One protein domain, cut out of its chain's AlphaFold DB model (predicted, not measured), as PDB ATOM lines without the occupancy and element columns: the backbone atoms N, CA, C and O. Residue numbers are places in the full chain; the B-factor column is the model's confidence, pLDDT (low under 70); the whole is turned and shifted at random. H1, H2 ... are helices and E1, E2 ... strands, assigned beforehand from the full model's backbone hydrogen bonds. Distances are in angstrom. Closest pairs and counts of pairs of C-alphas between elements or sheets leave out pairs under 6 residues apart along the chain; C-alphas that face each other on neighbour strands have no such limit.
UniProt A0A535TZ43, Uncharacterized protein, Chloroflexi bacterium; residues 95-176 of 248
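What this domain is: This is residues 95 to 176 of the 248 residues of an uncharacterized protein of Chloroflexi bacterium (UniProt A0A535TZ43). The middle of this domain is a twisted sheet of three strands running back and forth, and the hairpin of E2 and E3 bends sharply partway along, its far end reaching past E4. H1 lies over one face along the edge strand E2, the short H2 lies over the opposite face near the bend of E2, and E1 runs close by E4. The printed part has 82 residues, with four named strands and then two named helices, in the order E1 E2 E3 E4 H1 H2. The sheet order is E2 E3 E4, all antiparallel, and the class is mixed, helices and strands. The whole is compact, with a radius of gyration of the C-alphas of 13.1 A and spans of 35 by 31 by 27 A.

How they stand to each other: Start at E1, residues 101 to 104, which pairs with no named strand. E2, residues 108 to 118, meets it only through their tight link. E2 bends by 80 degrees at residue 114, and E3, residues 124 to 133, bends by 68 degrees at residue 127. These two form an antiparallel hairpin at 161 degrees, with N 112 and O 130 at 2.8 A and N 118 and O 124 at 2.9 A, within hydrogen-bond range. E4, residues 138 to 143, completes the meander, each strand the antiparallel neighbour of the one before. E3 and E4 form a hairpin at 141 degrees, with N 129 and O 142 at 2.7 A. Look back to E1: its closest C-alpha pair with E4 is Gln 101 and Ile 140, 5.7 A. H1, residues 149 to 159, is on the sheet at a height of 10.3 A, along the strands at 13 degrees to E2 on the local plane. Its closest C-alpha pair with E2 is Ala 156 and Ile 111, 7.1 A. Residues 163 to 164 pair, parallel, with residues 111 to 112 of E2. H2, residues 168 to 172, is on the opposite face from H1 at a height of 8.4 A, and the C-alphas of Thr 168 and Gly 114 are 5.2 A apart. In H1 and H2 every O i to N i+4 pair is within hydrogen-bond range.

Where its parts are: Find C-alpha 101 at (38.928, -30.968, -0.080), where E1 begins. E2 then runs 22.9 A from C-alpha 108 at (49.712, -28.418, -7.568), E3 25.0 A, E4 13.8 A and H1 15.3 A. H2 ends at C-alpha 172 at (45.427, -52.317, -13.882).

The domain as a whole: The C-alphas farthest apart, those of Arg 121 and Gly 160, are 37.2 A apart. The printed part has no cut and no long link. Its mean pLDDT is 77.7, with residues 97 to 99, 119 to 122 and 166 to 176 under 70.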
ATOM      1  N   LEU A  95      34.452 -28.115  -3.216       76.44
ATOM      2  CA  LEU A  95      33.298 -28.053  -2.331       76.44
ATOM      3  C   LEU A  95      32.261 -29.039  -2.849       76.44
ATOM      4  O   LEU A  95      31.686 -28.852  -3.924       76.44
ATOM      5  N   ALA A  96      32.019 -30.105  -2.098       71.06
ATOM      6  CA  ALA A  96      30.984 -31.080  -2.410       71.06
ATOM      7  C   ALA A  96      30.154 -31.357  -1.156       71.06
ATOM      8  O   ALA A  96      30.719 -31.401  -0.067       71.06
ATOM      9  N   PRO A  97      28.848 -31.669  -1.282       58.16
ATOM     10  CA  PRO A  97      27.911 -31.777  -0.152       58.16
ATOM     11  C   PRO A  97      28.280 -32.799   0.938       58.16
ATOM     12  O   PRO A  97      27.598 -32.883   1.954       58.16
ATOM     13  N   PHE A  98      29.339 -33.587   0.739       60.12
ATOM     14  CA  PHE A  98      29.839 -34.569   1.699       60.12
ATOM     15  C   PHE A  98      31.343 -34.484   1.973       60.12
ATOM     16  O   PHE A  98      31.823 -35.204   2.850       60.12
ATOM     17  N   ARG A  99      32.101 -33.714   1.184       66.75
ATOM     18  CA  ARG A  99      33.564 -33.671   1.258       66.75
ATOM     19  C   ARG A  99      34.085 -32.359   0.712       66.75
ATOM     20  O   ARG A  99      34.139 -32.193  -0.507       66.75
ATOM     21  N   ASP A 100      34.577 -31.542   1.624       78.50
ATOM     22  CA  ASP A 100      35.410 -30.404   1.289       78.50
ATOM     23  C   ASP A 100      36.862 -30.880   1.251       78.50
ATOM     24  O   ASP A 100      37.343 -31.574   2.152       78.50
ATOM     25  N   GLN A 101      37.527 -30.622   0.131       84.19
ATOM     26  CA  GLN A 101      38.928 -30.968  -0.080       84.19
ATOM     27  C   GLN A 101      39.648 -29.711  -0.535       84.19
ATOM     28  O   GLN A 101      39.191 -29.049  -1.465       84.19
ATOM     29  N   HIS A 102      40.775 -29.412   0.097       87.50
ATOM     30  CA  HIS A 102      41.539 -28.209  -0.184       87.50
ATOM     31  C   HIS A 102      43.007 -28.546  -0.400       87.50
ATOM     32  O   HIS A 102      43.516 -29.539   0.130       87.50
ATOM     33  N   MET A 103      43.673 -27.737  -1.212       86.88
ATOM     34  CA  MET A 103      45.075 -27.909  -1.552       86.88
ATOM     35  C   MET A 103      45.693 -26.556  -1.913       86.88
ATOM     36  O   MET A 103      45.128 -25.857  -2.750       86.88
ATOM     37  N   PRO A 104      46.876 -26.197  -1.389       88.50
ATOM     38  CA  PRO A 104      47.576 -24.997  -1.829       88.50
ATOM     39  C   PRO A 104      47.865 -25.049  -3.332       88.50
ATOM     40  O   PRO A 104      48.405 -26.033  -3.847       88.50
ATOM     41  N   ARG A 105      47.559 -23.969  -4.055       84.94
ATOM     42  CA  ARG A 105      47.746 -23.913  -5.512       84.94
ATOM     43  C   ARG A 105      49.211 -24.092  -5.903       84.94
ATOM     44  O   ARG A 105      49.506 -24.744  -6.900       84.94
ATOM     45  N   ALA A 106      50.129 -23.566  -5.092       86.81
ATOM     46  CA  ALA A 106      51.568 -23.685  -5.310       86.81
ATOM     47  C   ALA A 106      52.074 -25.139  -5.267       86.81
ATOM     48  O   ALA A 106      53.082 -25.463  -5.903       86.81
ATOM     49  N   GLU A 107      51.384 -26.017  -4.535       88.56
ATOM     50  CA  GLU A 107      51.725 -27.435  -4.443       88.56
ATOM     51  C   GLU A 107      51.229 -28.226  -5.658       88.56
ATOM     52  O   GLU A 107      51.719 -29.328  -5.905       88.56
ATOM     53  N   LEU A 108      50.295 -27.691  -6.449       89.31
ATOM     54  CA  LEU A 108      49.712 -28.418  -7.568       89.31
ATOM     55  C   LEU A 108      50.733 -28.611  -8.685       89.31
ATOM     56  O   LEU A 108      51.286 -27.657  -9.223       89.31
ATOM     57  N   THR A 109      50.952 -29.871  -9.054       89.44
ATOM     58  CA  THR A 109      51.957 -30.237 -10.061       89.44
ATOM     59  C   THR A 109      51.327 -30.798 -11.327       89.44
ATOM     60  O   THR A 109      51.792 -30.522 -12.430       89.44
ATOM     61  N   ALA A 110      50.268 -31.593 -11.191       87.75
ATOM     62  CA  ALA A 110      49.562 -32.172 -12.324       87.75
ATOM     63  C   ALA A 110      48.124 -32.526 -11.945       87.75
ATOM     64  O   ALA A 110      47.788 -32.719 -10.773       87.75
ATOM     65  N   ILE A 111      47.291 -32.654 -12.972       90.31
ATOM     66  CA  ILE A 111      45.956 -33.232 -12.856       90.31
ATOM     67  C   ILE A 111      45.982 -34.545 -13.631       90.31
ATOM     68  O   ILE A 111      46.251 -34.562 -14.831       90.31
ATOM     69  N   LEU A 112      45.728 -35.657 -12.953       89.06
ATOM     70  CA  LEU A 112      45.677 -36.979 -13.565       89.06
ATOM     71  C   LEU A 112      44.221 -37.367 -13.812       89.06
ATOM     72  O   LEU A 112      43.388 -37.281 -12.912       89.06
ATOM     73  N   ARG A 113      43.903 -37.840 -15.015       88.44
ATOM     74  CA  ARG A 113      42.596 -38.427 -15.339       88.44
ATOM     75  C   ARG A 113      42.719 -39.947 -15.372       88.44
ATOM     76  O   ARG A 113      43.664 -40.454 -15.955       88.44
ATOM     77  N   GLY A 114      41.766 -40.683 -14.803       85.62
ATOM     78  CA  GLY A 114      41.739 -42.153 -14.898       85.62
ATOM     79  C   GLY A 114      40.694 -42.800 -13.995       85.62
ATOM     80  O   GLY A 114      39.907 -42.102 -13.355       85.62
ATOM     81  N   GLU A 115      40.629 -44.130 -13.962       83.88
ATOM     82  CA  GLU A 115      39.692 -44.846 -13.088       83.88
ATOM     83  C   GLU A 115      40.320 -45.105 -11.725       83.88
ATOM     84  O   GLU A 115      41.434 -45.611 -11.611       83.88
ATOM     85  N   VAL A 116      39.572 -44.795 -10.672       79.75
ATOM     86  CA  VAL A 116      40.002 -45.059  -9.303       79.75
ATOM     87  C   VAL A 116      38.985 -45.970  -8.647       79.75
ATOM     88  O   VAL A 116      37.774 -45.736  -8.731       79.75
ATOM     89  N   TRP A 117      39.485 -46.983  -7.949       74.56
ATOM     90  CA  TRP A 117      38.666 -47.857  -7.128       74.56
ATOM     91  C   TRP A 117      38.022 -47.054  -5.991       74.56
ATOM     92  O   TRP A 117      38.695 -46.389  -5.196       74.56
ATOM     93  N   PHE A 118      36.694 -47.048  -5.934       71.75
ATOM     94  CA  PHE A 118      35.950 -46.553  -4.781       71.75
ATOM     95  C   PHE A 118      35.575 -47.739  -3.902       71.75
ATOM     96  O   PHE A 118      34.756 -48.573  -4.287       71.75
ATOM     97  N   GLN A 119      36.162 -47.796  -2.708       65.25
ATOM     98  CA  GLN A 119      35.775 -48.759  -1.687       65.25
ATOM     99  C   GLN A 119      34.624 -48.167  -0.862       65.25
ATOM    100  O   GLN A 119      34.802 -47.212  -0.110       65.25
ATOM    101  N   GLY A 120      33.426 -48.716  -1.052       67.38
ATOM    102  CA  GLY A 120      32.207 -48.351  -0.329       67.38
ATOM    103  C   GLY A 120      31.291 -49.567  -0.180       67.38
ATOM    104  O   GLY A 120      31.758 -50.700  -0.231       67.38
ATOM    105  N   ARG A 121      29.971 -49.360  -0.050       56.19
ATOM    106  CA  ARG A 121      28.989 -50.472  -0.021       56.19
ATOM    107  C   ARG A 121      28.998 -51.328  -1.292       56.19
ATOM    108  O   ARG A 121      28.640 -52.498  -1.245       56.19
ATOM    109  N   ARG A 122      29.374 -50.733  -2.424       57.81
ATOM    110  CA  ARG A 122      29.662 -51.421  -3.683       57.81
ATOM    111  C   ARG A 122      31.001 -50.918  -4.183       57.81
ATOM    112  O   ARG A 122      31.211 -49.708  -4.246       57.81
ATOM    113  N   SER A 123      31.883 -51.845  -4.511       73.25
ATOM    114  CA  SER A 123      33.199 -51.530  -5.039       73.25
ATOM    115  C   SER A 123      33.078 -51.260  -6.535       73.25
ATOM    116  O   SER A 123      32.645 -52.131  -7.288       73.25
ATOM    117  N   LEU A 124      33.378 -50.032  -6.954       78.88
ATOM    118  CA  LEU A 124      33.173 -49.578  -8.329       78.88
ATOM    119  C   LEU A 124      34.418 -48.843  -8.828       78.88
ATOM    120  O   LEU A 124      35.006 -48.033  -8.109       78.88
ATOM    121  N   TRP A 125      34.789 -49.109 -10.078       77.75
ATOM    122  CA  TRP A 125      35.758 -48.303 -10.816       77.75
ATOM    123  C   TRP A 125      35.040 -47.076 -11.368       77.75
ATOM    124  O   TRP A 125      34.095 -47.208 -12.145       77.75
ATOM    125  N   LEU A 126      35.456 -45.885 -10.937       81.19
ATOM    126  CA  LEU A 126      34.870 -44.629 -11.402       81.19
ATOM    127  C   LEU A 126      35.953 -43.727 -11.979       81.19
ATOM    128  O   LEU A 126      36.979 -43.476 -11.336       81.19
ATOM    129  N   LYS A 127      35.690 -43.190 -13.174       86.56
ATOM    130  CA  LYS A 127      36.535 -42.164 -13.789       86.56
ATOM    131  C   LYS A 127      36.579 -40.939 -12.878       86.56
ATOM    132  O   LYS A 127      35.537 -40.395 -12.509       86.56
ATOM    133  N   SER A 128      37.781 -40.534 -12.495       85.81
ATOM    134  CA  SER A 128      38.063 -39.445 -11.565       85.81
ATOM    135  C   SER A 128      39.228 -38.592 -12.082       85.81
ATOM    136  O   SER A 128      40.112 -39.094 -12.777       85.81
ATOM    137  N   TYR A 129      39.218 -37.310 -11.733       89.31
ATOM    138  CA  TYR A 129      40.371 -36.421 -11.799       89.31
ATOM    139  C   TYR A 129      41.052 -36.397 -10.428       89.31
ATOM    140  O   TYR A 129      40.381 -36.287  -9.396       89.31
ATOM    141  N   LEU A 130      42.371 -36.538 -10.425       89.31
ATOM    142  CA  LEU A 130      43.221 -36.539  -9.242       89.31
ATOM    143  C   LEU A 130      44.180 -35.361  -9.325       89.31
ATOM    144  O   LEU A 130      44.903 -35.223 -10.309       89.31
ATOM    145  N   PHE A 131      44.193 -34.535  -8.290       90.75
ATOM    146  CA  PHE A 131      45.092 -33.396  -8.174       90.75
ATOM    147  C   PHE A 131      46.285 -33.823  -7.333       90.75
ATOM    148  O   PHE A 131      46.121 -34.199  -6.168       90.75
ATOM    149  N   THR A 132      47.463 -33.815  -7.951       88.12
ATOM    150  CA  THR A 132      48.694 -34.286  -7.317       88.12
ATOM    151  C   THR A 132      49.561 -33.122  -6.868       88.12
ATOM    152  O   THR A 132      49.855 -32.215  -7.658       88.12
ATOM    153  N   ALA A 133      50.000 -33.193  -5.620       88.75
ATOM    154  CA  ALA A 133      50.961 -32.289  -5.019       88.75
ATOM    155  C   ALA A 133      52.394 -32.548  -5.512       88.75
ATOM    156  O   ALA A 133      52.676 -33.566  -6.150       88.75
ATOM    157  N   ARG A 134      53.308 -31.617  -5.213       84.56
ATOM    158  CA  ARG A 134      54.743 -31.716  -5.551       84.56
ATOM    159  C   ARG A 134      55.423 -32.930  -4.930       84.56
ATOM    160  O   ARG A 134      56.355 -33.466  -5.515       84.56
ATOM    161  N   ASP A 135      54.942 -33.371  -3.774       84.19
ATOM    162  CA  ASP A 135      55.407 -34.579  -3.088       84.19
ATOM    163  C   ASP A 135      54.827 -35.878  -3.687       84.19
ATOM    164  O   ASP A 135      55.104 -36.969  -3.192       84.19
ATOM    165  N   GLY A 136      54.017 -35.771  -4.747       78.06
ATOM    166  CA  GLY A 136      53.332 -36.892  -5.385       78.06
ATOM    167  C   GLY A 136      52.064 -37.346  -4.659       78.06
ATOM    168  O   GLY A 136      51.396 -38.268  -5.133       78.06
ATOM    169  N   SER A 137      51.699 -36.716  -3.539       83.19
ATOM    170  CA  SER A 137      50.471 -37.039  -2.817       83.19
ATOM    171  C   SER A 137      49.229 -36.557  -3.573       83.19
ATOM    172  O   SER A 137      49.269 -35.617  -4.367       83.19
ATOM    173  N   ILE A 138      48.099 -37.232  -3.355       83.56
ATOM    174  CA  ILE A 138      46.808 -36.864  -3.945       83.56
ATOM    175  C   ILE A 138      46.019 -36.102  -2.884       83.56
ATOM    176  O   ILE A 138      45.566 -36.710  -1.913       83.56
ATOM    177  N   ALA A 139      45.832 -34.799  -3.083       80.88
ATOM    178  CA  ALA A 139      45.110 -33.951  -2.133       80.88
ATOM    179  C   ALA A 139      43.620 -33.819  -2.477       80.88
ATOM    180  O   ALA A 139      42.775 -33.839  -1.585       80.88
ATOM    181  N   ILE A 140      43.285 -33.736  -3.772       87.06
ATOM    182  CA  ILE A 140      41.898 -33.582  -4.228       87.06
ATOM    183  C   ILE A 140      41.543 -34.688  -5.217       87.06
ATOM    184  O   ILE A 140      42.246 -34.942  -6.197       87.06
ATOM    185  N   ARG A 141      40.397 -35.329  -4.975       86.31
ATOM    186  CA  ARG A 141      39.770 -36.291  -5.883       86.31
ATOM    187  C   ARG A 141      38.384 -35.820  -6.282       86.31
ATOM    188  O   ARG A 141      37.517 -35.607  -5.433       86.31
ATOM    189  N   VAL A 142      38.166 -35.782  -7.590       86.81
ATOM    190  CA  VAL A 142      36.931 -35.302  -8.203       86.81
ATOM    191  C   VAL A 142      36.406 -36.350  -9.174       86.81
ATOM    192  O   VAL A 142      37.168 -36.915  -9.951       86.81
ATOM    193  N   LEU A 143      35.108 -36.648  -9.159       85.06
ATOM    194  CA  LEU A 143      34.539 -37.600 -10.116       85.06
ATOM    195  C   LEU A 143      34.449 -36.950 -11.505       85.06
ATOM    196  O   LEU A 143      33.837 -35.897 -11.675       85.06
ATOM    197  N   ALA A 144      34.989 -37.619 -12.524       84.81
ATOM    198  CA  ALA A 144      35.020 -37.095 -13.886       84.81
ATOM    199  C   ALA A 144      33.624 -36.984 -14.510       84.81
ATOM    200  O   ALA A 144      33.426 -36.209 -15.433       84.81
ATOM    201  N   SER A 145      32.642 -37.724 -13.989       79.56
ATOM    202  CA  SER A 145      31.253 -37.644 -14.440       79.56
ATOM    203  C   SER A 145      30.582 -36.306 -14.147       79.56
ATOM    204  O   SER A 145      29.508 -36.080 -14.684       79.56
ATOM    205  N   TRP A 146      31.149 -35.469 -13.273       79.00
ATOM    206  CA  TRP A 146      30.559 -34.182 -12.885       79.00
ATOM    207  C   TRP A 146      31.047 -33.014 -13.728       79.00
ATOM    208  O   TRP A 146      30.425 -31.960 -13.694       79.00
ATOM    209  N   TYR A 147      32.128 -33.190 -14.485       83.19
ATOM    210  CA  TYR A 147      32.776 -32.110 -15.217       83.19
ATOM    211  C   TYR A 147      32.968 -32.517 -16.668       83.19
ATOM    212  O   TYR A 147      33.467 -33.608 -16.957       83.19
ATOM    213  N   ALA A 148      32.607 -31.622 -17.584       83.06
ATOM    214  CA  ALA A 148      32.910 -31.810 -18.994       83.06
ATOM    215  C   ALA A 148      34.441 -31.919 -19.176       83.06
ATOM    216  O   ALA A 148      35.176 -31.117 -18.586       83.06
ATOM    217  N   PRO A 149      34.951 -32.890 -19.957       84.19
ATOM    218  CA  PRO A 149      36.385 -33.029 -20.208       84.19
ATOM    219  C   PRO A 149      37.036 -31.745 -20.727       84.19
ATOM    220  O   PRO A 149      38.152 -31.419 -20.334       84.19
ATOM    221  N   GLU A 150      36.314 -30.996 -21.558       84.44
ATOM    222  CA  GLU A 150      36.750 -29.729 -22.141       84.44
ATOM    223  C   GLU A 150      36.871 -28.637 -21.070       84.44
ATOM    224  O   GLU A 150      37.837 -27.877 -21.069       84.44
ATOM    225  N   ALA A 151      35.935 -28.595 -20.115       85.06
ATOM    226  CA  ALA A 151      35.981 -27.652 -18.998       85.06
ATOM    227  C   ALA A 151      37.174 -27.939 -18.076       85.06
ATOM    228  O   ALA A 151      37.870 -27.015 -17.664       85.06
ATOM    229  N   MET A 152      37.460 -29.217 -17.807       87.75
ATOM    230  CA  MET A 152      38.622 -29.603 -17.002       87.75
ATOM    231  C   MET A 152      39.948 -29.346 -17.731       87.75
ATOM    232  O   MET A 152      40.925 -28.941 -17.107       87.75
ATOM    233  N   ALA A 153      39.991 -29.537 -19.052       87.19
ATOM    234  CA  ALA A 153      41.156 -29.187 -19.861       87.19
ATOM    235  C   ALA A 153      41.422 -27.674 -19.846       87.19
ATOM    236  O   ALA A 153      42.557 -27.255 -19.631       87.19
ATOM    237  N   ALA A 154      40.378 -26.855 -19.998       86.12
ATOM    238  CA  ALA A 154      40.485 -25.403 -19.887       86.12
ATOM    239  C   ALA A 154      40.903 -24.959 -18.473       86.12
ATOM    240  O   ALA A 154      41.726 -24.055 -18.328       86.12
ATOM    241  N   PHE A 155      40.398 -25.626 -17.433       87.94
ATOM    242  CA  PHE A 155      40.792 -25.388 -16.045       87.94
ATOM    243  C   PHE A 155      42.276 -25.682 -15.800       87.94
ATOM    244  O   PHE A 155      42.993 -24.844 -15.256       87.94
ATOM    245  N   ALA A 156      42.758 -26.839 -16.261       89.19
ATOM    246  CA  ALA A 156      44.165 -27.219 -16.174       89.19
ATOM    247  C   ALA A 156      45.069 -26.222 -16.919       89.19
ATOM    248  O   ALA A 156      46.081 -25.780 -16.376       89.19
ATOM    249  N   ALA A 157      44.660 -25.811 -18.124       87.62
ATOM    250  CA  ALA A 157      45.379 -24.824 -18.922       87.62
ATOM    251  C   ALA A 157      45.483 -23.465 -18.209       87.62
ATOM    252  O   ALA A 157      46.560 -22.876 -18.185       87.62
ATOM    253  N   ARG A 158      44.402 -22.994 -17.570       84.81
ATOM    254  CA  ARG A 158      44.411 -21.748 -16.777       84.81
ATOM    255  C   ARG A 158      45.262 -21.841 -15.513       84.81
ATOM    256  O   ARG A 158      45.873 -20.857 -15.109       84.81
ATOM    257  N   LEU A 159      45.330 -23.018 -14.900       86.38
ATOM    258  CA  LEU A 159      46.234 -23.281 -13.781       86.38
ATOM    259  C   LEU A 159      47.702 -23.416 -14.216       86.38
ATOM    260  O   LEU A 159      48.577 -23.402 -13.355       86.38
ATOM    261  N   GLY A 160      47.980 -23.539 -15.518       87.06
ATOM    262  CA  GLY A 160      49.325 -23.780 -16.040       87.06
ATOM    263  C   GLY A 160      49.860 -25.176 -15.713       87.06
ATOM    264  O   GLY A 160      51.070 -25.388 -15.743       87.06
ATOM    265  N   VAL A 161      48.979 -26.130 -15.387       90.19
ATOM    266  CA  VAL A 161      49.366 -27.492 -14.991       90.19
ATOM    267  C   VAL A 161      49.006 -28.506 -16.074       90.19
ATOM    268  O   VAL A 161      47.952 -28.403 -16.709       90.19
ATOM    269  N   PRO A 162      49.846 -29.530 -16.296       88.88
ATOM    270  CA  PRO A 162      49.556 -30.560 -17.276       88.88
ATOM    271  C   PRO A 162      48.373 -31.428 -16.829       88.88
ATOM    272  O   PRO A 162      48.373 -32.001 -15.735       88.88
ATOM    273  N   LEU A 163      47.397 -31.590 -17.726       89.06
ATOM    274  CA  LEU A 163      46.368 -32.619 -17.622       89.06
ATOM    275  C   LEU A 163      46.896 -33.909 -18.263       89.06
ATOM    276  O   LEU A 163      47.011 -34.001 -19.486       89.06
ATOM    277  N   ARG A 164      47.238 -34.909 -17.447       85.50
ATOM    278  CA  ARG A 164      47.752 -36.205 -17.917       85.50
ATOM    279  C   ARG A 164      46.612 -37.215 -18.095       85.50
ATOM    280  O   ARG A 164      45.686 -37.275 -17.281       85.50
ATOM    281  N   GLY A 165      46.682 -37.976 -19.191       71.06
ATOM    282  CA  GLY A 165      45.680 -38.963 -19.619       71.06
ATOM    283  C   GLY A 165      45.609 -40.233 -18.759       71.06
ATOM    284  O   GLY A 165      46.327 -40.347 -17.769       71.06
ATOM    285  N   GLU A 166      44.716 -41.157 -19.154       65.06
ATOM    286  CA  GLU A 166      44.257 -42.328 -18.382       65.06
ATOM    287  C   GLU A 166      45.393 -43.114 -17.700       65.06
ATOM    288  O   GLU A 166      46.003 -44.000 -18.288       65.06
ATOM    289  N   PHE A 167      45.635 -42.848 -16.410       67.25
ATOM    290  CA  PHE A 167      46.600 -43.616 -15.602       67.25
ATOM    291  C   PHE A 167      46.135 -45.057 -15.321       67.25
ATOM    292  O   PHE A 167      46.874 -45.851 -14.740       67.25
ATOM    293  N   THR A 168      44.902 -45.398 -15.705       54.78
ATOM    294  CA  THR A 168      44.255 -46.675 -15.408       54.78
ATOM    295  C   THR A 168      45.022 -47.873 -15.963       54.78
ATOM    296  O   THR A 168      45.057 -48.918 -15.315       54.78
ATOM    297  N   ASP A 169      45.672 -47.727 -17.119       46.91
ATOM    298  CA  ASP A 169      46.391 -48.838 -17.749       46.91
ATOM    299  C   ASP A 169      47.688 -49.195 -17.019       46.91
ATOM    300  O   ASP A 169      48.073 -50.362 -16.999       46.91
ATOM    301  N   ARG A 170      48.317 -48.230 -16.333       47.19
ATOM    302  CA  ARG A 170      49.589 -48.460 -15.633       47.19
ATOM    303  C   ARG A 170      49.423 -49.263 -14.339       47.19
ATOM    304  O   ARG A 170      50.310 -50.027 -13.997       47.19
ATOM    305  N   TYR A 171      48.275 -49.146 -13.665       48.19
ATOM    306  CA  TYR A 171      48.001 -49.845 -12.398       48.19
ATOM    307  C   TYR A 171      47.075 -51.061 -12.539       48.19
ATOM    308  O   TYR A 171      47.031 -51.923 -11.661       48.19
ATOM    309  N   ARG A 172      46.306 -51.161 -13.633       44.91
ATOM    310  CA  ARG A 172      45.427 -52.317 -13.882       44.91
ATOM    311  C   ARG A 172      46.227 -53.595 -14.149       44.91
ATOM    312  O   ARG A 172      45.749 -54.667 -13.782       44.91
ATOM    313  N   SER A 173      47.398 -53.495 -14.777       41.56
ATOM    314  CA  SER A 173      48.315 -54.617 -15.026       41.56
ATOM    315  C   SER A 173      48.961 -55.125 -13.734       41.56
ATOM    316  O   SER A 173      48.944 -56.328 -13.485       41.56
ATOM    317  N   GLU A 174      49.420 -54.221 -12.868       44.91
ATOM    318  CA  GLU A 174      50.030 -54.561 -11.572       44.91
ATOM    319  C   GLU A 174      49.035 -55.221 -10.603       44.91
ATOM    320  O   GLU A 174      49.386 -56.158  -9.896       44.91
ATOM    321  N   LEU A 175      47.761 -54.812 -10.622       39.59
ATOM    322  CA  LEU A 175      46.706 -55.407  -9.787       39.59
ATOM    323  C   LEU A 175      46.131 -56.726 -10.337       39.59
ATOM    324  O   LEU A 175      45.371 -57.403  -9.641       39.59
ATOM    325  N   ARG A 176      46.423 -57.075 -11.599       35.97
ATOM    326  CA  ARG A 176      45.930 -58.302 -12.251       35.97
ATOM    327  C   ARG A 176      46.955 -59.419 -12.336       35.97
ATOM    328  O   ARG A 176      46.543 -60.516 -12.701       35.97
TER     329      ARG A 176